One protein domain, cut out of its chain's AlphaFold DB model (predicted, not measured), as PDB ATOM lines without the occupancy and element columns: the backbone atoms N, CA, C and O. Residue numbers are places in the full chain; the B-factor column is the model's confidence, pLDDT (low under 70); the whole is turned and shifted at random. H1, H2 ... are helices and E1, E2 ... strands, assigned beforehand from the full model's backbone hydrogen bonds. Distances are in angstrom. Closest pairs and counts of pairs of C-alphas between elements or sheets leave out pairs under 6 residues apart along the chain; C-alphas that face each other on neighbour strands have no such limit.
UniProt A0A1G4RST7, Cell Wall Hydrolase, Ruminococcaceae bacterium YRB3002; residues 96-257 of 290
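This is residues 96 to 257 of the 290 residues of the protein "Cell Wall Hydrolase" of Ruminococcaceae bacterium YRB3002 (UniProt A0A1G4RST7). One helix, H2, lies in the middle of the domain, between a small antiparallel sheet that covers one side of it and the crossing helices H1 and H6 on the other. The short helices H3, H4 and H5 pack on H1, and a long stretch with no named element, residues 213 to 250, runs round the outside to H7, whose residues 251 to 256 stand free. The 162 printed residues hold seven named helices and three named strands, in the order H1 H2 H3 H4 H5 H6 E1 E2 E3 H7; the sheet's order is E1, E3, E2. The class is mostly helix, though under half of the residues are in named elements. The whole is compact, with a radius of gyration of the C-alphas of 15.3 A and spans of 44 by 40 by 29 A.

H1, residues 96 to 109, is the hub, touching five helices. H2, residues 118 to 132, touches it with residues 120 to 124 alone, at a steep tilt of 48 degrees, opposite ways; the closest C-alphas, of Ile 106 and Lys 120, are 5.7 A apart. H3, residues 140 to 144, touches H1, closest at the C-alphas of Glu 98 and Ile 140, 6.3 A. H4, residues 151 to 154, touches residues 105 to 109 of H1 alone, closest at C-alphas 108 and 152, 6.5 A. H5, residues 157 to 160, touches H1, closest at C-alphas 104 and 158, 5.6 A. H6, residues 165 to 180, touches H1 with residues 166 to 171 alone, about perpendicular at 79 degrees, closest at C-alphas 103 and 167, 5.0 A. H6 also touches H2, at a steep tilt of 51 degrees, the same way, closest at C-alphas 121 and 170, 4.4 A. The helix packing is mostly crossed. E1, residues 187 to 189, and E3, residues 208 to 212, are antiparallel, with N 211 and O 189 2.8 A apart. E2, residues 200 to 205, and E3 form a hairpin, with N 212 and O 200 2.7 A apart. H2 is on this sheet in two layers, helix on one face, at a height over the sheet of 8.7 A, across the strands. H7, residues 251 to 257, touches no helix; it is apart from H6, but only just, at 8.3 A. Every O i to N i+4 pair is within hydrogen-bond range in H1, H2, H3 and H6, and 2 of 3 are in H7; H4 and H5 are too short for such a pair, but each has its one O i to N i+3 pair within range.

H1 begins at C-alpha 96, (161.508, 144.515, 114.374), and is 20.0 A long. H2 is 21.1 A long and H6 22.6 A; E2 is 15.5 A and E3 13.2 A. H7 ends at C-alpha 257, (164.069, 168.671, 126.240).

The C-alphas farthest apart, of Pro 225 and Thr 245, are 44.4 A apart. The printed part has no cut, and the link from E3 to H7 is long, at 38 residues. The mean pLDDT of the printed part is 77.0; it is under 70 at residues 147 to 149, 151 to 160, 222 to 237 and 244 to 257.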
ATOM      1  N   MET A  96     162.913 144.191 114.642       94.69
ATOM      2  CA  MET A  96     161.508 144.515 114.374       94.69
ATOM      3  C   MET A  96     160.542 143.776 115.298       94.69
ATOM      4  O   MET A  96     159.529 144.357 115.682       94.69
ATOM      5  N   ASP A  97     160.866 142.544 115.682       93.00
ATOM      6  CA  ASP A  97     160.022 141.735 116.563       93.00
ATOM      7  C   ASP A  97     160.040 142.272 117.998       93.00
ATOM      8  O   ASP A  97     158.996 142.381 118.640       93.00
ATOM      9  N   GLU A  98     161.208 142.690 118.493       93.88
ATOM     10  CA  GLU A  98     161.338 143.339 119.800       93.88
ATOM     11  C   GLU A  98     160.630 144.694 119.844       93.88
ATOM     12  O   GLU A  98     159.933 144.999 120.814       93.88
ATOM     13  N   PHE A  99     160.778 145.498 118.787       95.69
ATOM     14  CA  PHE A  99     160.109 146.789 118.668       95.69
ATOM     15  C   PHE A  99     158.584 146.628 118.602       95.69
ATOM     16  O   PHE A  99     157.855 147.361 119.271       95.69
ATOM     17  N   ASP A 100     158.090 145.642 117.844       94.00
ATOM     18  CA  ASP A 100     156.665 145.321 117.761       94.00
ATOM     19  C   ASP A 100     156.112 144.845 119.110       94.00
ATOM     20  O   ASP A 100     155.098 145.370 119.574       94.00
ATOM     21  N   LEU A 101     156.807 143.919 119.780       91.56
ATOM     22  CA  LEU A 101     156.432 143.432 121.107       91.56
ATOM     23  C   LEU A 101     156.363 144.579 122.123       91.56
ATOM     24  O   LEU A 101     155.353 144.734 122.811       91.56
ATOM     25  N   MET A 102     157.409 145.407 122.190       94.31
ATOM     26  CA  MET A 102     157.467 146.553 123.097       94.31
ATOM     27  C   MET A 102     156.324 147.537 122.827       94.31
ATOM     28  O   MET A 102     155.653 147.976 123.761       94.31
ATOM     29  N   ALA A 103     156.044 147.841 121.558       95.06
ATOM     30  CA  ALA A 103     154.985 148.773 121.189       95.06
ATOM     31  C   ALA A 103     153.590 148.252 121.567       95.06
ATOM     32  O   ALA A 103     152.753 149.017 122.047       95.06
ATOM     33  N   ARG A 104     153.333 146.948 121.408       92.06
ATOM     34  CA  ARG A 104     152.062 146.332 121.822       92.06
ATOM     35  C   ARG A 104     151.870 146.352 123.334       92.06
ATOM     36  O   ARG A 104     150.758 146.622 123.779       92.06
ATOM     37  N   VAL A 105     152.932 146.105 124.104       90.88
ATOM     38  CA  VAL A 105     152.905 146.220 125.572       90.88
ATOM     39  C   VAL A 105     152.589 147.657 125.980       90.88
ATOM     40  O   VAL A 105     151.612 147.886 126.683       90.88
ATOM     41  N   ILE A 106     153.321 148.641 125.452       92.69
ATOM     42  CA  ILE A 106     153.081 150.066 125.746       92.69
ATOM     43  C   ILE A 106     151.658 150.488 125.371       92.69
ATOM     44  O   ILE A 106     151.011 151.225 126.108       92.69
ATOM     45  N   GLN A 107     151.145 150.021 124.232       91.19
ATOM     46  CA  GLN A 107     149.777 150.315 123.808       91.19
ATOM     47  C   GLN A 107     148.720 149.755 124.767       91.19
ATOM     48  O   GLN A 107     147.600 150.261 124.803       91.19
ATOM     49  N   ALA A 108     149.026 148.671 125.462       86.94
ATOM     50  CA  ALA A 108     148.068 147.990 126.305       86.94
ATOM     51  C   ALA A 108     148.070 148.497 127.751       86.94
ATOM     52  O   ALA A 108     147.016 148.472 128.375       86.94
ATOM     53  N   GLU A 109     149.231 148.936 128.235       86.31
ATOM     54  CA  GLU A 109     149.458 149.408 129.607       86.31
ATOM     55  C   GLU A 109     149.281 150.924 129.748       86.31
ATOM     56  O   GLU A 109     148.917 151.411 130.815       86.31
ATOM     57  N   GLY A 110     149.561 151.669 128.674       79.06
ATOM     58  CA  GLY A 110     149.448 153.120 128.654       79.06
ATOM     59  C   GLY A 110     148.072 153.586 128.190       79.06
ATOM     60  O   GLY A 110     147.644 153.254 127.077       79.06
ATOM     61  N   ASP A 111     147.419 154.412 129.001       76.00
ATOM     62  CA  ASP A 111     146.206 155.131 128.622       76.00
ATOM     63  C   ASP A 111     146.531 156.292 127.660       76.00
ATOM     64  O   ASP A 111     147.645 156.824 127.626       76.00
ATOM     65  N   ILE A 112     145.551 156.689 126.849       75.62
ATOM     66  CA  ILE A 112     145.613 157.918 126.051       75.62
ATOM     67  C   ILE A 112     144.359 158.726 126.317       75.62
ATOM     68  O   ILE A 112     143.243 158.283 126.040       75.62
ATOM     69  N   LYS A 113     144.556 159.980 126.720       74.75
ATOM     70  CA  LYS A 113     143.489 160.977 126.791       74.75
ATOM     71  C   LYS A 113     143.713 162.012 125.696       74.75
ATOM     72  O   LYS A 113     144.518 162.928 125.839       74.75
ATOM     73  N   GLY A 114     143.019 161.826 124.573       80.88
ATOM     74  CA  GLY A 114     143.130 162.693 123.397       80.88
ATOM     75  C   GLY A 114     144.488 162.577 122.697       80.88
ATOM     76  O   GLY A 114     144.768 161.588 122.014       80.88
ATOM     77  N   ASP A 115     145.302 163.619 122.830       80.44
ATOM     78  CA  ASP A 115     146.647 163.745 122.269       80.44
ATOM     79  C   ASP A 115     147.758 163.542 123.314       80.44
ATOM     80  O   ASP A 115     148.932 163.606 122.964       80.44
ATOM     81  N   ASP A 116     147.416 163.291 124.580       83.50
ATOM     82  CA  ASP A 116     148.391 163.052 125.642       83.50
ATOM     83  C   ASP A 116     148.927 161.612 125.604       83.50
ATOM     84  O   ASP A 116     148.204 160.640 125.826       83.50
ATOM     85  N   LEU A 117     150.222 161.493 125.326       87.38
ATOM     86  CA  LEU A 117     150.998 160.259 125.254       87.38
ATOM     87  C   LEU A 117     151.855 160.029 126.506       87.38
ATOM     88  O   LEU A 117     152.654 159.091 126.526       87.38
ATOM     89  N   THR A 118     151.714 160.856 127.543       85.31
ATOM     90  CA  THR A 118     152.591 160.834 128.721       85.31
ATOM     91  C   THR A 118     152.648 159.473 129.386       85.31
ATOM     92  O   THR A 118     153.731 158.982 129.695       85.31
ATOM     93  N   ASP A 119     151.498 158.827 129.549       88.12
ATOM     94  CA  ASP A 119     151.419 157.528 130.206       88.12
ATOM     95  C   ASP A 119     152.203 156.453 129.438       88.12
ATOM     96  O   ASP A 119     153.050 155.752 129.991       88.12
ATOM     97  N   LYS A 120     152.036 156.420 128.112       91.50
ATOM     98  CA  LYS A 120     152.789 155.537 127.215       91.50
ATOM     99  C   LYS A 120     154.291 155.793 127.250       91.50
ATOM    100  O   LYS A 120     155.067 154.837 127.262       91.50
ATOM    101  N   VAL A 121     154.709 157.061 127.244       91.31
ATOM    102  CA  VAL A 121     156.130 157.433 127.325       91.31
ATOM    103  C   VAL A 121     156.722 156.944 128.643       91.31
ATOM    104  O   VAL A 121     157.794 156.347 128.645       91.31
ATOM    105  N   LEU A 122     156.016 157.115 129.761       89.88
ATOM    106  CA  LEU A 122     156.505 156.686 131.071       89.88
ATOM    107  C   LEU A 122     156.562 155.159 131.214       89.88
ATOM    108  O   LEU A 122     157.550 154.644 131.744       89.88
ATOM    109  N   VAL A 123     155.583 154.423 130.676       92.69
ATOM    110  CA  VAL A 123     155.652 152.953 130.568       92.69
ATOM    111  C   VAL A 123     156.883 152.533 129.751       92.69
ATOM    112  O   VAL A 123     157.644 151.657 130.170       92.69
ATOM    113  N   ALA A 124     157.135 153.189 128.615       94.62
ATOM    114  CA  ALA A 124     158.305 152.919 127.783       94.62
ATOM    115  C   ALA A 124     159.628 153.240 128.510       94.62
ATOM    116  O   ALA A 124     160.584 152.468 128.411       94.62
ATOM    117  N   CYS A 125     159.679 154.324 129.291       92.81
ATOM    118  CA  CYS A 125     160.833 154.680 130.118       92.81
ATOM    119  C   CYS A 125     161.140 153.603 131.160       92.81
ATOM    120  O   CYS A 125     162.308 153.263 131.340       92.81
ATOM    121  N   VAL A 126     160.119 153.023 131.806       93.19
ATOM    122  CA  VAL A 126     160.298 151.897 132.738       93.19
ATOM    123  C   VAL A 126     160.950 150.704 132.032       93.19
ATOM    124  O   VAL A 126     161.916 150.147 132.553       93.19
ATOM    125  N   ILE A 127     160.478 150.332 130.835       95.19
ATOM    126  CA  ILE A 127     161.047 149.215 130.058       95.19
ATOM    127  C   ILE A 127     162.517 149.488 129.716       95.19
ATOM    128  O   ILE A 127     163.381 148.662 130.018       95.19
ATOM    129  N   TRP A 128     162.826 150.659 129.155       95.69
ATOM    130  CA  TRP A 128     164.199 151.041 128.817       95.69
ATOM    131  C   TRP A 128     165.116 151.080 130.041       95.69
ATOM    132  O   TRP A 128     166.225 150.547 130.014       95.69
ATOM    133  N   ASN A 129     164.653 151.659 131.148       93.12
ATOM    134  CA  ASN A 129     165.416 151.709 132.388       93.12
ATOM    135  C   ASN A 129     165.750 150.316 132.929       93.12
ATOM    136  O   ASN A 129     166.876 150.101 133.387       93.12
ATOM    137  N   ARG A 130     164.815 149.365 132.835       93.88
ATOM    138  CA  ARG A 130     165.057 147.965 133.206       93.88
ATOM    139  C   ARG A 130     166.103 147.316 132.305       93.88
ATOM    140  O   ARG A 130     167.011 146.694 132.838       93.88
ATOM    141  N   LEU A 131     166.067 147.543 130.990       92.88
ATOM    142  CA  LEU A 131     167.085 147.009 130.069       92.88
ATOM    143  C   LEU A 131     168.512 147.466 130.417       92.88
ATOM    144  O   LEU A 131     169.459 146.696 130.272       92.88
ATOM    145  N   TYR A 132     168.673 148.694 130.916       90.31
ATOM    146  CA  TYR A 132     169.974 149.226 131.341       90.31
ATOM    147  C   TYR A 132     170.372 148.853 132.779       90.31
ATOM    148  O   TYR A 132     171.527 149.049 133.169       90.31
ATOM    149  N   CYS A 133     169.443 148.367 133.601       88.69
ATOM    150  CA  CYS A 133     169.688 148.079 135.008       88.69
ATOM    151  C   CYS A 133     170.123 146.625 135.206       88.69
ATOM    152  O   CYS A 133     169.367 145.700 134.932       88.69
ATOM    153  N   LYS A 134     171.301 146.408 135.809       87.44
ATOM    154  CA  LYS A 134     171.859 145.060 136.044       87.44
ATOM    155  C   LYS A 134     170.973 144.131 136.892       87.44
ATOM    156  O   LYS A 134     171.192 142.926 136.886       87.44
ATOM    157  N   LYS A 135     170.008 144.673 137.647       85.50
ATOM    158  CA  LYS A 135     169.051 143.885 138.448       85.50
ATOM    159  C   LYS A 135     167.964 143.214 137.610       85.50
ATOM    160  O   LYS A 135     167.294 142.310 138.100       85.50
ATOM    161  N   TYR A 136     167.758 143.687 136.389       86.31
ATOM    162  CA  TYR A 136     166.715 143.219 135.495       86.31
ATOM    163  C   TYR A 136     167.333 142.444 134.325       86.31
ATOM    164  O   TYR A 136     168.528 142.571 134.050       86.31
ATOM    165  N   PRO A 137     166.541 141.612 133.630       85.75
ATOM    166  CA  PRO A 137     166.976 141.018 132.379       85.75
ATOM    167  C   PRO A 137     167.355 142.086 131.348       85.75
ATOM    168  O   PRO A 137     166.747 143.148 131.281       85.75
ATOM    169  N   ASN A 138     168.320 141.765 130.495       85.69
ATOM    170  CA  ASN A 138     168.849 142.659 129.465       85.69
ATOM    171  C   ASN A 138     168.207 142.453 128.079       85.69
ATOM    172  O   ASN A 138     168.790 142.856 127.078       85.69
ATOM    173  N   THR A 139     167.037 141.807 128.000       85.56
ATOM    174  CA  THR A 139     166.287 141.625 126.744       85.56
ATOM    175  C   THR A 139     164.835 142.045 126.917       85.56
ATOM    176  O   THR A 139     164.250 141.827 127.983       85.56
ATOM    177  N   ILE A 140     164.231 142.620 125.868       85.94
ATOM    178  CA  ILE A 140     162.849 143.127 125.921       85.94
ATOM    179  C   ILE A 140     161.894 142.023 126.326       85.94
ATOM    180  O   ILE A 140     161.149 142.196 127.288       85.94
ATOM    181  N   THR A 141     161.973 140.866 125.666       81.69
ATOM    182  CA  THR A 141     161.113 139.719 125.962       81.69
ATOM    183  C   THR A 141     161.157 139.366 127.440       81.69
ATOM    184  O   THR A 141     160.108 139.202 128.052       81.69
ATOM    185  N   ARG A 142     162.344 139.303 128.055       81.25
ATOM    186  CA  ARG A 142     162.469 138.936 129.471       81.25
ATOM    187  C   ARG A 142     162.028 140.045 130.419       81.25
ATOM    188  O   ARG A 142     161.545 139.716 131.492       81.25
ATOM    189  N   VAL A 143     162.184 141.320 130.051       82.94
ATOM    190  CA  VAL A 143     161.686 142.458 130.844       82.94
ATOM    191  C   VAL A 143     160.161 142.503 130.839       82.94
ATOM    192  O   VAL A 143     159.558 142.663 131.899       82.94
ATOM    193  N   VAL A 144     159.531 142.334 129.674       79.12
ATOM    194  CA  VAL A 144     158.067 142.426 129.558       79.12
ATOM    195  C   VAL A 144     157.343 141.167 130.036       79.12
ATOM    196  O   VAL A 144     156.180 141.234 130.403       79.12
ATOM    197  N   THR A 145     158.020 140.018 130.085       74.12
ATOM    198  CA  THR A 145     157.454 138.753 130.597       74.12
ATOM    199  C   THR A 145     157.700 138.533 132.091       74.12
ATOM    200  O   THR A 145     157.367 137.470 132.616       74.12
ATOM    201  N   GLN A 146     158.289 139.500 132.807       73.00
ATOM    202  CA  GLN A 146     158.436 139.372 134.256       73.00
ATOM    203  C   GLN A 146     157.060 139.279 134.915       73.00
ATOM    204  O   GLN A 146     156.200 140.137 134.713       73.00
ATOM    205  N   ARG A 147     156.886 138.237 135.732       63.78
ATOM    206  CA  ARG A 147     155.618 137.931 136.391       63.78
ATOM    207  C   ARG A 147     155.084 139.135 137.172       63.78
ATOM    208  O   ARG A 147     155.827 139.751 137.942       63.78
ATOM    209  N   GLY A 148     153.805 139.446 136.979       63.88
ATOM    210  CA  GLY A 148     153.092 140.522 137.668       63.88
ATOM    211  C   GLY A 148     153.572 141.941 137.344       63.88
ATOM    212  O   GLY A 148     153.329 142.844 138.137       63.88
ATOM    213  N   GLN A 149     154.307 142.146 136.243       65.00
ATOM    214  CA  GLN A 149     154.744 143.482 135.806       65.00
ATOM    215  C   GLN A 149     153.948 144.026 134.619       65.00
ATOM    216  O   GLN A 149     153.813 145.237 134.500       65.00
ATOM    217  N   PHE A 150     153.461 143.136 133.753       70.00
ATOM    218  CA  PHE A 150     152.688 143.471 132.562       70.00
ATOM    219  C   PHE A 150     151.567 142.443 132.413       70.00
ATOM    220  O   PHE A 150     151.750 141.385 131.798       70.00
ATOM    221  N   GLU A 151     150.409 142.726 133.011       63.09
ATOM    222  CA  GLU A 151     149.243 141.824 133.000       63.09
ATOM    223  C   GLU A 151     148.822 141.465 131.571       63.09
ATOM    224  O   GLU A 151     148.286 140.392 131.292       63.09
ATOM    225  N   VAL A 152     149.121 142.357 130.630       60.06
ATOM    226  CA  VAL A 152     148.829 142.202 129.211       60.06
ATOM    227  C   VAL A 152     149.554 140.996 128.596       60.06
ATOM    228  O   VAL A 152     149.027 140.380 127.666       60.06
ATOM    229  N   ILE A 153     150.737 140.628 129.091       63.69
ATOM    230  CA  ILE A 153     151.482 139.463 128.596       63.69
ATOM    231  C   ILE A 153     150.905 138.174 129.183       63.69
ATOM    232  O   ILE A 153     150.640 137.236 128.431       63.69
ATOM    233  N   GLU A 154     150.638 138.147 130.492       59.66
ATOM    234  CA  GLU A 154     150.072 136.979 131.187       59.66
ATOM    235  C   GLU A 154     148.675 136.620 130.663       59.66
ATOM    236  O   GLU A 154     148.369 135.449 130.452       59.66
ATOM    237  N   ASN A 155     147.862 137.629 130.345       59.41
ATOM    238  CA  ASN A 155     146.519 137.447 129.795       59.41
ATOM    239  C   ASN A 155     146.502 137.208 128.270       59.41
ATOM    240  O   ASN A 155     145.431 137.159 127.659       59.41
ATOM    241  N   GLY A 156     147.671 137.121 127.618       61.44
ATOM    242  CA  GLY A 156     147.781 136.992 126.161       61.44
ATOM    243  C   GLY A 156     147.184 138.180 125.395       61.44
ATOM    244  O   GLY A 156     146.887 138.078 124.208       61.44
ATOM    245  N   LEU A 157     146.974 139.318 126.059       59.59
ATOM    246  CA  LEU A 157     146.419 140.526 125.456       59.59
ATOM    247  C   LEU A 157     147.451 141.236 124.579       59.59
ATOM    248  O   LEU A 157     147.064 141.898 123.621       59.59
ATOM    249  N   ALA A 158     148.750 141.058 124.835       60.66
ATOM    250  CA  ALA A 158     149.809 141.658 124.022       60.66
ATOM    251  C   ALA A 158     149.730 141.188 122.566       60.66
ATOM    252  O   ALA A 158     149.864 141.993 121.652       60.66
ATOM    253  N   SER A 159     149.440 139.904 122.333       61.62
ATOM    254  CA  SER A 159     149.276 139.366 120.977       61.62
ATOM    255  C   SER A 159     148.022 139.908 120.283       61.62
ATOM    256  O   SER A 159     148.017 140.049 119.060       61.62
ATOM    257  N   ARG A 160     146.991 140.280 121.055       64.12
ATOM    258  CA  ARG A 160     145.722 140.849 120.565       64.12
ATOM    259  C   ARG A 160     145.774 142.363 120.347       64.12
ATOM    260  O   ARG A 160     144.961 142.904 119.602       64.12
ATOM    261  N   ARG A 161     146.697 143.067 121.004       78.19
ATOM    262  CA  ARG A 161     146.852 144.522 120.887       78.19
ATOM    263  C   ARG A 161     147.632 144.863 119.624       78.19
ATOM    264  O   ARG A 161     148.610 144.208 119.272       78.19
ATOM    265  N   ARG A 162     147.183 145.907 118.927       86.06
ATOM    266  CA  ARG A 162     147.815 146.378 117.693       86.06
ATOM    267  C   ARG A 162     148.888 147.409 118.023       86.06
ATOM    268  O   ARG A 162     148.605 148.368 118.734       86.06
ATOM    269  N   ARG A 163     150.079 147.259 117.443       92.31
ATOM    270  CA  ARG A 163     151.081 148.329 117.374       92.31
ATOM    271  C   ARG A 163     150.468 149.590 116.746       92.31
ATOM    272  O   ARG A 163     149.787 149.509 115.721       92.31
ATOM    273  N   THR A 164     150.724 150.756 117.336       94.44
ATOM    274  CA  THR A 164     150.274 152.064 116.824       94.44
ATOM    275  C   THR A 164     151.427 153.056 116.723       94.44
ATOM    276  O   THR A 164     152.406 152.944 117.460       94.44
ATOM    277  N   LYS A 165     151.291 154.079 115.869       94.62
ATOM    278  CA  LYS A 165     152.289 155.155 115.763       94.62
ATOM    279  C   LYS A 165     152.534 155.861 117.105       94.62
ATOM    280  O   LYS A 165     153.682 156.142 117.415       94.62
ATOM    281  N   ASP A 166     151.506 156.027 117.940       93.69
ATOM    282  CA  ASP A 166     151.641 156.559 119.306       93.69
ATOM    283  C   ASP A 166     152.544 155.691 120.191       93.69
ATOM    284  O   ASP A 166     153.414 156.206 120.886       93.69
ATOM    285  N   SER A 167     152.357 154.363 120.175       95.19
ATOM    286  CA  SER A 167     153.240 153.460 120.929       95.19
ATOM    287  C   SER A 167     154.666 153.445 120.374       95.19
ATOM    288  O   SER A 167     155.617 153.422 121.145       95.19
ATOM    289  N   GLU A 168     154.826 153.518 119.050       96.31
ATOM    290  CA  GLU A 168     156.142 153.613 118.410       96.31
ATOM    291  C   GLU A 168     156.846 154.925 118.784       96.31
ATOM    292  O   GLU A 168     158.037 154.927 119.077       96.31
ATOM    293  N   TRP A 169     156.112 156.040 118.808       94.19
ATOM    294  CA  TRP A 169     156.619 157.347 119.221       94.19
ATOM    295  C   TRP A 169     157.033 157.358 120.687       94.19
ATOM    296  O   TRP A 169     158.119 157.829 121.009       94.19
ATOM    297  N   ALA A 170     156.227 156.758 121.565       94.00
ATOM    298  CA  ALA A 170     156.567 156.622 122.974       94.00
ATOM    299  C   ALA A 170     157.894 155.874 123.192       94.00
ATOM    300  O   ALA A 170     158.687 156.290 124.034       94.00
ATOM    301  N   ILE A 171     158.182 154.829 122.400       96.31
ATOM    302  CA  ILE A 171     159.480 154.129 122.437       96.31
ATOM    303  C   ILE A 171     160.623 155.081 122.083       96.31
ATOM    304  O   ILE A 171     161.627 155.092 122.796       96.31
ATOM    305  N   MET A 172     160.472 155.860 121.004       94.19
ATOM    306  CA  MET A 172     161.494 156.810 120.552       94.19
ATOM    307  C   MET A 172     161.762 157.871 121.613       94.19
ATOM    308  O   MET A 172     162.913 158.101 121.976       94.19
ATOM    309  N   VAL A 173     160.698 158.477 122.139       89.25
ATOM    310  CA  VAL A 173     160.807 159.532 123.146       89.25
ATOM    311  C   VAL A 173     161.485 159.003 124.403       89.25
ATOM    312  O   VAL A 173     162.474 159.569 124.866       89.25
ATOM    313  N   ALA A 174     161.015 157.866 124.914       92.75
ATOM    314  CA  ALA A 174     161.584 157.244 126.097       92.75
ATOM    315  C   ALA A 174     163.050 156.837 125.909       92.75
ATOM    316  O   ALA A 174     163.854 157.027 126.819       92.75
ATOM    317  N   TYR A 175     163.420 156.318 124.734       94.06
ATOM    318  CA  TYR A 175     164.809 155.980 124.431       94.06
ATOM    319  C   TYR A 175     165.721 157.203 124.580       94.06
ATOM    320  O   TYR A 175     166.765 157.108 125.226       94.06
ATOM    321  N   MET A 176     165.311 158.356 124.039       85.38
ATOM    322  CA  MET A 176     166.082 159.599 124.131       85.38
ATOM    323  C   MET A 176     166.218 160.083 125.570       85.38
ATOM    324  O   MET A 176     167.337 160.304 126.030       85.38
ATOM    325  N   LEU A 177     165.104 160.150 126.306       84.25
ATOM    326  CA  LEU A 177     165.095 160.573 127.709       84.25
ATOM    327  C   LEU A 177     166.014 159.700 128.569       84.25
ATOM    328  O   LEU A 177     166.788 160.192 129.390       84.25
ATOM    329  N   VAL A 178     165.946 158.382 128.372       87.94
ATOM    330  CA  VAL A 178     166.742 157.411 129.127       87.94
ATOM    331  C   VAL A 178     168.221 157.485 128.743       87.94
ATOM    332  O   VAL A 178     169.072 157.430 129.636       87.94
ATOM    333  N   LYS A 179     168.535 157.617 127.446       86.38
ATOM    334  CA  LYS A 179     169.910 157.715 126.930       86.38
ATOM    335  C   LYS A 179     170.601 158.989 127.419       86.38
ATOM    336  O   LYS A 179     171.747 158.920 127.856       86.38
ATOM    337  N   ASN A 180     169.899 160.117 127.382       81.88
ATOM    338  CA  ASN A 180     170.418 161.422 127.793       81.88
ATOM    339  C   ASN A 180     170.393 161.627 129.315       81.88
ATOM    340  O   ASN A 180     170.974 162.588 129.812       81.88
ATOM    341  N   ASN A 181     169.780 160.696 130.055       81.25
ATOM    342  CA  ASN A 181     169.568 160.787 131.499       81.25
ATOM    343  C   ASN A 181     168.698 161.997 131.905       81.25
ATOM    344  O   ASN A 181     168.854 162.530 133.004       81.25
ATOM    345  N   ASP A 182     167.780 162.395 131.018       78.19
ATOM    346  CA  ASP A 182     166.789 163.462 131.229       78.19
ATOM    347  C   ASP A 182     165.590 162.969 132.061       78.19
ATOM    348  O   ASP A 182     164.844 163.757 132.638       78.19
ATOM    349  N   ILE A 183     165.423 161.645 132.172       79.94
ATOM    350  CA  ILE A 183     164.498 160.999 133.105       79.94
ATOM    351  C   ILE A 183     165.264 160.172 134.134       79.94
ATOM    352  O   ILE A 183     166.313 159.596 133.835       79.94
ATOM    353  N   SER A 184     164.726 160.084 135.355       83.44
ATOM    354  CA  SER A 184     165.382 159.357 136.440       83.44
ATOM    355  C   SER A 184     165.683 157.905 136.028       83.44
ATOM    356  O   SER A 184     164.758 157.165 135.663       83.44
ATOM    357  N   PRO A 185     166.940 157.437 136.163       87.50
ATOM    358  CA  PRO A 185     167.298 156.042 135.924       87.50
ATOM    359  C   PRO A 185     166.715 155.111 136.991       87.50
ATOM    360  O   PRO A 185     166.920 153.904 136.913       87.50
ATOM    361  N   HIS A 186     166.016 155.660 137.990       86.38
ATOM    362  CA  HIS A 186     165.325 154.933 139.042       86.38
ATOM    363  C   HIS A 186     163.828 154.793 138.789       86.38
ATOM    364  O   HIS A 186     163.198 154.059 139.538       86.38
ATOM    365  N   LEU A 187     163.237 155.412 137.758       88.12
ATOM    366  CA  LEU A 187     161.858 155.111 137.353       88.12
ATOM    367  C   LEU A 187     161.777 153.643 136.900       88.12
ATOM    368  O   LEU A 187     162.250 153.297 135.816       88.12
ATOM    369  N   MET A 188     161.232 152.779 137.762       88.94
ATOM    370  CA  MET A 188     161.398 151.321 137.665       88.94
ATOM    371  C   MET A 188     160.093 150.543 137.690       88.94
ATOM    372  O   MET A 188     160.105 149.366 137.332       88.94
ATOM    373  N   ALA A 189     158.992 151.140 138.137       88.31
ATOM    374  CA  ALA A 189     157.714 150.455 138.264       88.31
ATOM    375  C   ALA A 189     156.544 151.416 138.052       88.31
ATOM    376  O   ALA A 189     156.692 152.629 138.212       88.31
ATOM    377  N   PHE A 190     155.392 150.850 137.716       89.56
ATOM    378  CA  PHE A 190     154.102 151.519 137.748       89.56
ATOM    379  C   PHE A 190     153.018 150.519 138.169       89.56
ATOM    380  O   PHE A 190     153.273 149.313 138.226       89.56
ATOM    381  N   ASN A 191     151.843 151.027 138.524       84.69
ATOM    382  CA  ASN A 191     150.665 150.257 138.922       84.69
ATOM    383  C   ASN A 191     149.418 151.140 138.756       84.69
ATOM    384  O   ASN A 191     149.526 152.351 138.912       84.69
ATOM    385  N   CYS A 192     148.244 150.561 138.525       84.25
ATOM    386  CA  CYS A 192     146.975 151.282 138.411       84.25
ATOM    387  C   CYS A 192     146.233 151.487 139.748       84.25
ATOM    388  O   CYS A 192     145.223 152.182 139.795       84.25
ATOM    389  N   ILE A 193     146.714 150.882 140.844       84.12
ATOM    390  CA  ILE A 193     146.057 150.968 142.162       84.12
ATOM    391  C   ILE A 193     146.708 152.021 143.064       84.12
ATOM    392  O   ILE A 193     146.018 152.860 143.628       84.12
ATOM    393  N   ASN A 194     148.024 151.928 143.269       86.06
ATOM    394  CA  ASN A 194     148.804 152.783 144.168       86.06
ATOM    395  C   ASN A 194     150.295 152.673 143.828       86.06
ATOM    396  O   ASN A 194     150.716 151.695 143.203       86.06
ATOM    397  N   TYR A 195     151.109 153.611 144.321       84.25
ATOM    398  CA  TYR A 195     152.571 153.504 144.250       84.25
ATOM    399  C   TYR A 195     153.066 152.161 144.809       84.25
ATOM    400  O   TYR A 195     152.553 151.652 145.811       84.25
ATOM    401  N   ASN A 196     154.076 151.575 144.162       83.44
ATOM    402  CA  ASN A 196     154.570 150.250 144.525       83.44
ATOM    403  C   ASN A 196     155.166 150.261 145.946       83.44
ATOM    404  O   ASN A 196     155.994 151.104 146.294       83.44
ATOM    405  N   LYS A 197     154.779 149.289 146.780       82.94
ATOM    406  CA  LYS A 197     155.313 149.155 148.144       82.94
ATOM    407  C   LYS A 197     156.835 148.972 148.103       82.94
ATOM    408  O   LYS A 197     157.334 148.100 147.397       82.94
ATOM    409  N   GLY A 198     157.565 149.774 148.879       79.75
ATOM    410  CA  GLY A 198     159.033 149.769 148.872       79.75
ATOM    411  C   GLY A 198     159.661 150.516 147.688       79.75
ATOM    412  O   GLY A 198     160.861 150.375 147.473       79.75
ATOM    413  N   TYR A 199     158.869 151.292 146.938       82.38
ATOM    414  CA  TYR A 199     159.298 152.245 145.912       82.38
ATOM    415  C   TYR A 199     158.987 153.682 146.372       82.38
ATOM    416  O   TYR A 199     158.083 153.900 147.180       82.38
ATOM    417  N   ALA A 200     159.730 154.674 145.878       80.38
ATOM    418  CA  ALA A 200     159.424 156.087 146.106       80.38
ATOM    419  C   ALA A 200     158.390 156.576 145.077       80.38
ATOM    420  O   ALA A 200     158.515 156.228 143.903       80.38
ATOM    421  N   PRO A 201     157.402 157.405 145.452       81.38
ATOM    422  CA  PRO A 201     156.494 158.020 144.488       81.38
ATOM    423  C   PRO A 201     157.250 158.867 143.459       81.38
ATOM    424  O   PRO A 201     158.050 159.723 143.839       81.38
ATOM    425  N   TYR A 202     156.979 158.659 142.168       78.62
ATOM    426  CA  TYR A 202     157.559 159.463 141.091       78.62
ATOM    427  C   TYR A 202     156.511 160.387 140.472       78.62
ATOM    428  O   TYR A 202     156.613 161.608 140.606       78.62
ATOM    429  N   PHE A 203     155.483 159.815 139.845       78.81
ATOM    430  CA  PHE A 203     154.476 160.561 139.092       78.81
ATOM    431  C   PHE A 203     153.159 159.786 139.012       78.81
ATOM    432  O   PHE A 203     153.171 158.559 139.021       78.81
ATOM    433  N   TYR A 204     152.034 160.487 138.916       82.19
ATOM    434  CA  TYR A 204     150.732 159.881 138.654       82.19
ATOM    435  C   TYR A 204     150.147 160.492 137.387       82.19
ATOM    436  O   TYR A 204     150.016 161.712 137.305       82.19
ATOM    437  N   ASN A 205     149.796 159.653 136.417       79.69
ATOM    438  CA  ASN A 205     149.154 160.084 135.181       79.69
ATOM    439  C   ASN A 205     148.337 158.957 134.569       79.69
ATOM    440  O   ASN A 205     148.693 157.800 134.723       79.69
ATOM    441  N   GLY A 206     147.235 159.284 133.892       71.81
ATOM    442  CA  GLY A 206     146.461 158.276 133.155       71.81
ATOM    443  C   GLY A 206     145.883 157.135 134.008       71.81
ATOM    444  O   GLY A 206     145.473 156.129 133.454       71.81
ATOM    445  N   GLY A 207     145.833 157.273 135.339       79.62
ATOM    446  CA  GLY A 207     145.460 156.178 136.246       79.62
ATOM    447  C   GLY A 207     146.636 155.318 136.718       79.62
ATOM    448  O   GLY A 207     146.439 154.457 137.566       79.62
ATOM    449  N   ASN A 208     147.856 155.576 136.239       85.75
ATOM    450  CA  ASN A 208     149.067 154.863 136.623       85.75
ATOM    451  C   ASN A 208     149.918 155.651 137.630       85.75
ATOM    452  O   ASN A 208     150.191 156.842 137.475       85.75
ATOM    453  N   TYR A 209     150.386 154.945 138.657       86.69
ATOM    454  CA  TYR A 209     151.271 155.403 139.723       86.69
ATOM    455  C   TYR A 209     152.705 154.956 139.445       86.69
ATOM    456  O   TYR A 209     153.121 153.854 139.806       86.69
ATOM    457  N   PHE A 210     153.491 155.826 138.826       86.81
ATOM    458  CA  PHE A 210     154.898 155.596 138.532       86.81
ATOM    459  C   PHE A 210     155.751 155.740 139.790       86.81
ATOM    460  O   PHE A 210     155.615 156.702 140.550       86.81
ATOM    461  N   SER A 211     156.660 154.789 139.997       85.38
ATOM    462  CA  SER A 211     157.441 154.669 141.224       85.38
ATOM    463  C   SER A 211     158.934 154.457 140.945       85.38
ATOM    464  O   SER A 211     159.338 153.692 140.058       85.38
ATOM    465  N   CYS A 212     159.771 155.119 141.743       85.00
ATOM    466  CA  CYS A 212     161.218 154.995 141.714       85.00
ATOM    467  C   CYS A 212     161.716 153.835 142.584       85.00
ATOM    468  O   CYS A 212     161.358 153.722 143.755       85.00
ATOM    469  N   GLY A 213     162.567 152.983 142.020       82.06
ATOM    470  CA  GLY A 213     163.160 151.824 142.679       82.06
ATOM    471  C   GLY A 213     164.682 151.808 142.591       82.06
ATOM    472  O   GLY A 213     165.314 152.580 141.869       82.06
ATOM    473  N   ALA A 214     165.299 150.893 143.332       82.81
ATOM    474  CA  ALA A 214     166.749 150.766 143.349       82.81
ATOM    475  C   ALA A 214     167.288 150.269 141.994       82.81
ATOM    476  O   ALA A 214     166.916 149.193 141.529       82.81
ATOM    477  N   CYS A 215     168.243 151.003 141.426       82.50
ATOM    478  CA  CYS A 215     168.893 150.708 140.152       82.50
ATOM    479  C   CYS A 215     170.409 150.615 140.340       82.50
ATOM    480  O   CYS A 215     170.969 151.258 141.225       82.50
ATOM    481  N   THR A 216     171.069 149.795 139.525       82.06
ATOM    482  CA  THR A 216     172.532 149.675 139.494       82.06
ATOM    483  C   THR A 216     172.995 149.696 138.042       82.06
ATOM    484  O   THR A 216     173.249 148.648 137.440       82.06
ATOM    485  N   CYS A 217     173.059 150.889 137.460       82.19
ATOM    486  CA  CYS A 217     173.644 151.127 136.141       82.19
ATOM    487  C   CYS A 217     174.632 152.299 136.199       82.19
ATOM    488  O   CYS A 217     174.714 152.996 137.207       82.19
ATOM    489  N   SER A 218     175.385 152.523 135.122       86.56
ATOM    490  CA  SER A 218     176.335 153.642 135.018       86.56
ATOM    491  C   SER A 218     175.666 155.021 135.059       86.56
ATOM    492  O   SER A 218     176.342 156.008 135.329       86.56
ATOM    493  N   ARG A 219     174.352 155.090 134.803       85.62
ATOM    494  CA  ARG A 219     173.560 156.328 134.834       85.62
ATOM    495  C   ARG A 219     173.135 156.728 136.253       85.62
ATOM    496  O   ARG A 219     172.819 157.890 136.479       85.62
ATOM    497  N   CYS A 220     173.156 155.789 137.205       79.81
ATOM    498  CA  CYS A 220     172.858 156.062 138.612       79.81
ATOM    499  C   CYS A 220     174.004 156.841 139.256       79.81
ATOM    500  O   CYS A 220     175.150 156.379 139.251       79.81
ATOM    501  N   LYS A 221     173.711 157.984 139.876       71.75
ATOM    502  CA  LYS A 221     174.714 158.734 140.639       71.75
ATOM    503  C   LYS A 221     174.748 158.214 142.084       71.75
ATOM    504  O   LYS A 221     173.718 157.909 142.675       71.75
ATOM    505  N   LYS A 222     175.947 158.109 142.683       53.28
ATOM    506  CA  LYS A 222     176.188 157.549 144.042       53.28
ATOM    507  C   LYS A 222     175.356 158.193 145.169       53.28
ATOM    508  O   LYS A 222     175.236 157.586 146.227       53.28
ATOM    509  N   LEU A 223     174.810 159.392 144.953       51.00
ATOM    510  CA  LEU A 223     173.970 160.130 145.906       51.00
ATOM    511  C   LEU A 223     172.484 159.724 145.872       51.00
ATOM    512  O   LEU A 223     171.703 160.216 146.678       51.00
ATOM    513  N   GLU A 224     172.083 158.807 144.989       53.91
ATOM    514  CA  GLU A 224     170.686 158.390 144.826       53.91
ATOM    515  C   GLU A 224     170.165 157.242 145.738       53.91
ATOM    516  O   GLU A 224     169.064 156.750 145.474       53.91
ATOM    517  N   PRO A 225     170.824 156.782 146.832       46.00
ATOM    518  CA  PRO A 225     170.197 155.860 147.769       46.00
ATOM    519  C   PRO A 225     169.530 156.644 148.903       46.00
ATOM    520  O   PRO A 225     169.985 156.676 150.042       46.00
ATOM    521  N   GLY A 226     168.408 157.270 148.571       45.75
ATOM    522  CA  GLY A 226     167.470 157.838 149.523       45.75
ATOM    523  C   GLY A 226     166.131 157.983 148.824       45.75
ATOM    524  O   GLY A 226     166.016 158.734 147.866       45.75
ATOM    525  N   PHE A 227     165.116 157.266 149.299       48.59
ATOM    526  CA  PHE A 227     163.729 157.233 148.803       48.59
ATOM    527  C   PHE A 227     162.984 158.591 148.852       48.59
ATOM    528  O   PHE A 227     161.756 158.643 148.854       48.59
ATOM    529  N   LYS A 228     163.717 159.703 148.911       46.03
ATOM    530  CA  LYS A 228     163.252 161.083 148.999       46.03
ATOM    531  C   LYS A 228     164.185 161.977 148.178       46.03
ATOM    532  O   LYS A 228     164.873 162.825 148.733       46.03
ATOM    533  N   VAL A 229     164.262 161.779 146.863       44.25
ATOM    534  CA  VAL A 229     165.001 162.729 146.018       44.25
ATOM    535  C   VAL A 229     164.097 163.931 145.744       44.25
ATOM    536  O   VAL A 229     163.394 163.991 144.740       44.25
ATOM    537  N   SER A 230     164.095 164.895 146.666       41.38
ATOM    538  CA  SER A 230     163.808 166.287 146.320       41.38
ATOM    539  C   SER A 230     164.986 166.775 145.472       41.38
ATOM    540  O   SER A 230     166.020 167.156 146.014       41.38
ATOM    541  N   GLY A 231     164.897 166.648 144.147       42.00
ATOM    542  CA  GLY A 231     165.984 167.092 143.270       42.00
ATOM    543  C   GLY A 231     165.992 166.514 141.859       42.00
ATOM    544  O   GLY A 231     166.540 167.155 140.969       42.00
ATOM    545  N   TYR A 232     165.351 165.365 141.608       44.91
ATOM    546  CA  TYR A 232     164.949 165.059 140.233       44.91
ATOM    547  C   TYR A 232     163.690 165.862 139.939       44.91
ATOM    548  O   TYR A 232     162.769 165.811 140.762       44.91
ATOM    549  N   PRO A 233     163.622 166.600 138.816       46.41
ATOM    550  CA  PRO A 233     162.375 167.224 138.423       46.41
ATOM    551  C   PRO A 233     161.331 166.110 138.361       46.41
ATOM    552  O   PRO A 233     161.454 165.156 137.586       46.41
ATOM    553  N   ARG A 234     160.334 166.182 139.252       55.03
ATOM    554  CA  ARG A 234     159.103 165.421 139.066       55.03
ATOM    555  C   ARG A 234     158.630 165.833 137.682       55.03
ATOM    556  O   ARG A 234     158.479 167.027 137.445       55.03
ATOM    557  N   TRP A 235     158.513 164.879 136.766       59.09
ATOM    558  CA  TRP A 235     158.184 165.216 135.391       59.09
ATOM    559  C   TRP A 235     156.813 165.893 135.381       59.09
ATOM    560  O   TRP A 235     155.833 165.296 135.808       59.09
ATOM    561  N   THR A 236     156.758 167.166 135.002       53.34
ATOM    562  CA  THR A 236     155.532 167.984 135.034       53.34
ATOM    563  C   THR A 236     154.974 168.242 133.643       53.34
ATOM    564  O   THR A 236     153.869 168.760 133.518       53.34
ATOM    565  N   THR A 237     155.728 167.896 132.602       63.47
ATOM    566  CA  THR A 237     155.380 168.204 131.214       63.47
ATOM    567  C   THR A 237     154.607 167.049 130.590       63.47
ATOM    568  O   THR A 237     154.979 165.888 130.725       63.47
ATOM    569  N   THR A 238     153.532 167.339 129.868       71.44
ATOM    570  CA  THR A 238     152.819 166.306 129.110       71.44
ATOM    571  C   THR A 238     153.489 166.065 127.762       71.44
ATOM    572  O   THR A 238     153.825 167.020 127.066       71.44
ATOM    573  N   PHE A 239     153.624 164.809 127.348       81.38
ATOM    574  CA  PHE A 239     154.065 164.455 126.002       81.38
ATOM    575  C   PHE A 239     152.869 164.426 125.064       81.38
ATOM    576  O   PHE A 239     152.008 163.561 125.194       81.38
ATOM    577  N   LYS A 240     152.808 165.349 124.109       82.69
ATOM    578  CA  LYS A 240     151.720 165.393 123.130       82.69
ATOM    579  C   LYS A 240     152.064 164.619 121.860       82.69
ATOM    580  O   LYS A 240     153.231 164.481 121.488       82.69
ATOM    581  N   ARG A 241     151.036 164.095 121.192       86.06
ATOM    582  CA  ARG A 241     151.146 163.532 119.845       86.06
ATOM    583  C   ARG A 241     151.552 164.652 118.873       86.06
ATOM    584  O   ARG A 241     150.851 165.660 118.829       86.06
ATOM    585  N   PRO A 242     152.607 164.472 118.058       86.31
ATOM    586  CA  PRO A 242     152.958 165.446 117.024       86.31
ATOM    587  C   PRO A 242     151.838 165.630 115.984       86.31
ATOM    588  O   PRO A 242     151.241 164.642 115.545       86.31
ATOM    589  N   THR A 243     151.585 166.872 115.556       80.69
ATOM    590  CA  THR A 243     150.593 167.242 114.524       80.69
ATOM    591  C   THR A 243     151.249 167.940 113.328       80.69
ATOM    592  O   THR A 243     152.352 168.471 113.434       80.69
ATOM    593  N   ASP A 244     150.579 167.924 112.175       69.00
ATOM    594  CA  ASP A 244     151.047 168.498 110.903       69.00
ATOM    595  C   ASP A 244     150.994 170.031 110.846       69.00
ATOM    596  O   ASP A 244     151.649 170.642 110.005       69.00
ATOM    597  N   THR A 245     150.245 170.667 111.744       55.97
ATOM    598  CA  THR A 245     149.947 172.106 111.720       55.97
ATOM    599  C   THR A 245     151.118 173.033 112.047       55.97
ATOM    600  O   THR A 245     150.911 174.242 112.102       55.97
ATOM    601  N   GLY A 246     152.332 172.527 112.301       50.19
ATOM    602  CA  GLY A 246     153.481 173.359 112.700       50.19
ATOM    603  C   GLY A 246     153.222 174.224 113.947       50.19
ATOM    604  O   GLY A 246     153.967 175.157 114.221       50.19
ATOM    605  N   GLY A 247     152.140 173.939 114.677       40.62
ATOM    606  CA  GLY A 247     151.599 174.744 115.763       40.62
ATOM    607  C   GLY A 247     151.347 173.857 116.969       40.62
ATOM    608  O   GLY A 247     150.240 173.359 117.163       40.62
ATOM    609  N   GLY A 248     152.399 173.656 117.752       40.72
ATOM    610  CA  GLY A 248     152.391 172.919 119.006       40.72
ATOM    611  C   GLY A 248     153.744 173.080 119.690       40.72
ATOM    612  O   GLY A 248     154.621 172.259 119.465       40.72
ATOM    613  N   MET A 249     153.862 174.137 120.507       41.97
ATOM    614  CA  MET A 249     155.076 174.651 121.171       41.97
ATOM    615  C   MET A 249     156.130 175.268 120.241       41.97
ATOM    616  O   MET A 249     156.290 174.872 119.089       41.97
ATOM    617  N   THR A 250     156.811 176.308 120.730       36.72
ATOM    618  CA  THR A 250     157.896 176.951 119.983       36.72
ATOM    619  C   THR A 250     159.099 176.015 119.920       36.72
ATOM    620  O   THR A 250     159.314 175.174 120.793       36.72
ATOM    621  N   ILE A 251     159.914 176.183 118.882       41.28
ATOM    622  CA  ILE A 251     161.180 175.473 118.673       41.28
ATOM    623  C   ILE A 251     162.032 175.434 119.956       41.28
ATOM    624  O   ILE A 251     162.640 174.419 120.246       41.28
ATOM    625  N   GLU A 252     162.023 176.465 120.797       38.28
ATOM    626  CA  GLU A 252     162.792 176.503 122.052       38.28
ATOM    627  C   GLU A 252     162.228 175.579 123.155       38.28
ATOM    628  O   GLU A 252     162.994 175.006 123.933       38.28
ATOM    629  N   GLU A 253     160.913 175.345 123.178       44.03
ATOM    630  CA  GLU A 253     160.232 174.403 124.082       44.03
ATOM    631  C   GLU A 253     160.328 172.948 123.580       44.03
ATOM    632  O   GLU A 253     160.414 172.012 124.380       44.03
ATOM    633  N   GLU A 254     160.408 172.744 122.261       45.81
ATOM    634  CA  GLU A 254     160.725 171.446 121.643       45.81
ATOM    635  C   GLU A 254     162.222 171.079 121.792       45.81
ATOM    636  O   GLU A 254     162.570 169.901 121.936       45.81
ATOM    637  N   ILE A 255     163.118 172.077 121.804       40.28
ATOM    638  CA  ILE A 255     164.580 171.900 121.799       40.28
ATOM    639  C   ILE A 255     165.190 171.775 123.203       40.28
ATOM    640  O   ILE A 255     166.154 171.022 123.366       40.28
ATOM    641  N   ALA A 256     164.637 172.408 124.243       39.69
ATOM    642  CA  ALA A 256     165.219 172.316 125.590       39.69
ATOM    643  C   ALA A 256     165.167 170.893 126.193       39.69
ATOM    644  O   ALA A 256     165.979 170.567 127.060       39.69
ATOM    645  N   GLY A 257     164.252 170.033 125.721       41.28
ATOM    646  CA  GLY A 257     164.069 168.671 126.240       41.28
ATOM    647  C   GLY A 257     164.268 167.523 125.246       41.28
ATOM    648  O   GLY A 257     164.326 166.376 125.687       41.28
TER     649      GLY A 257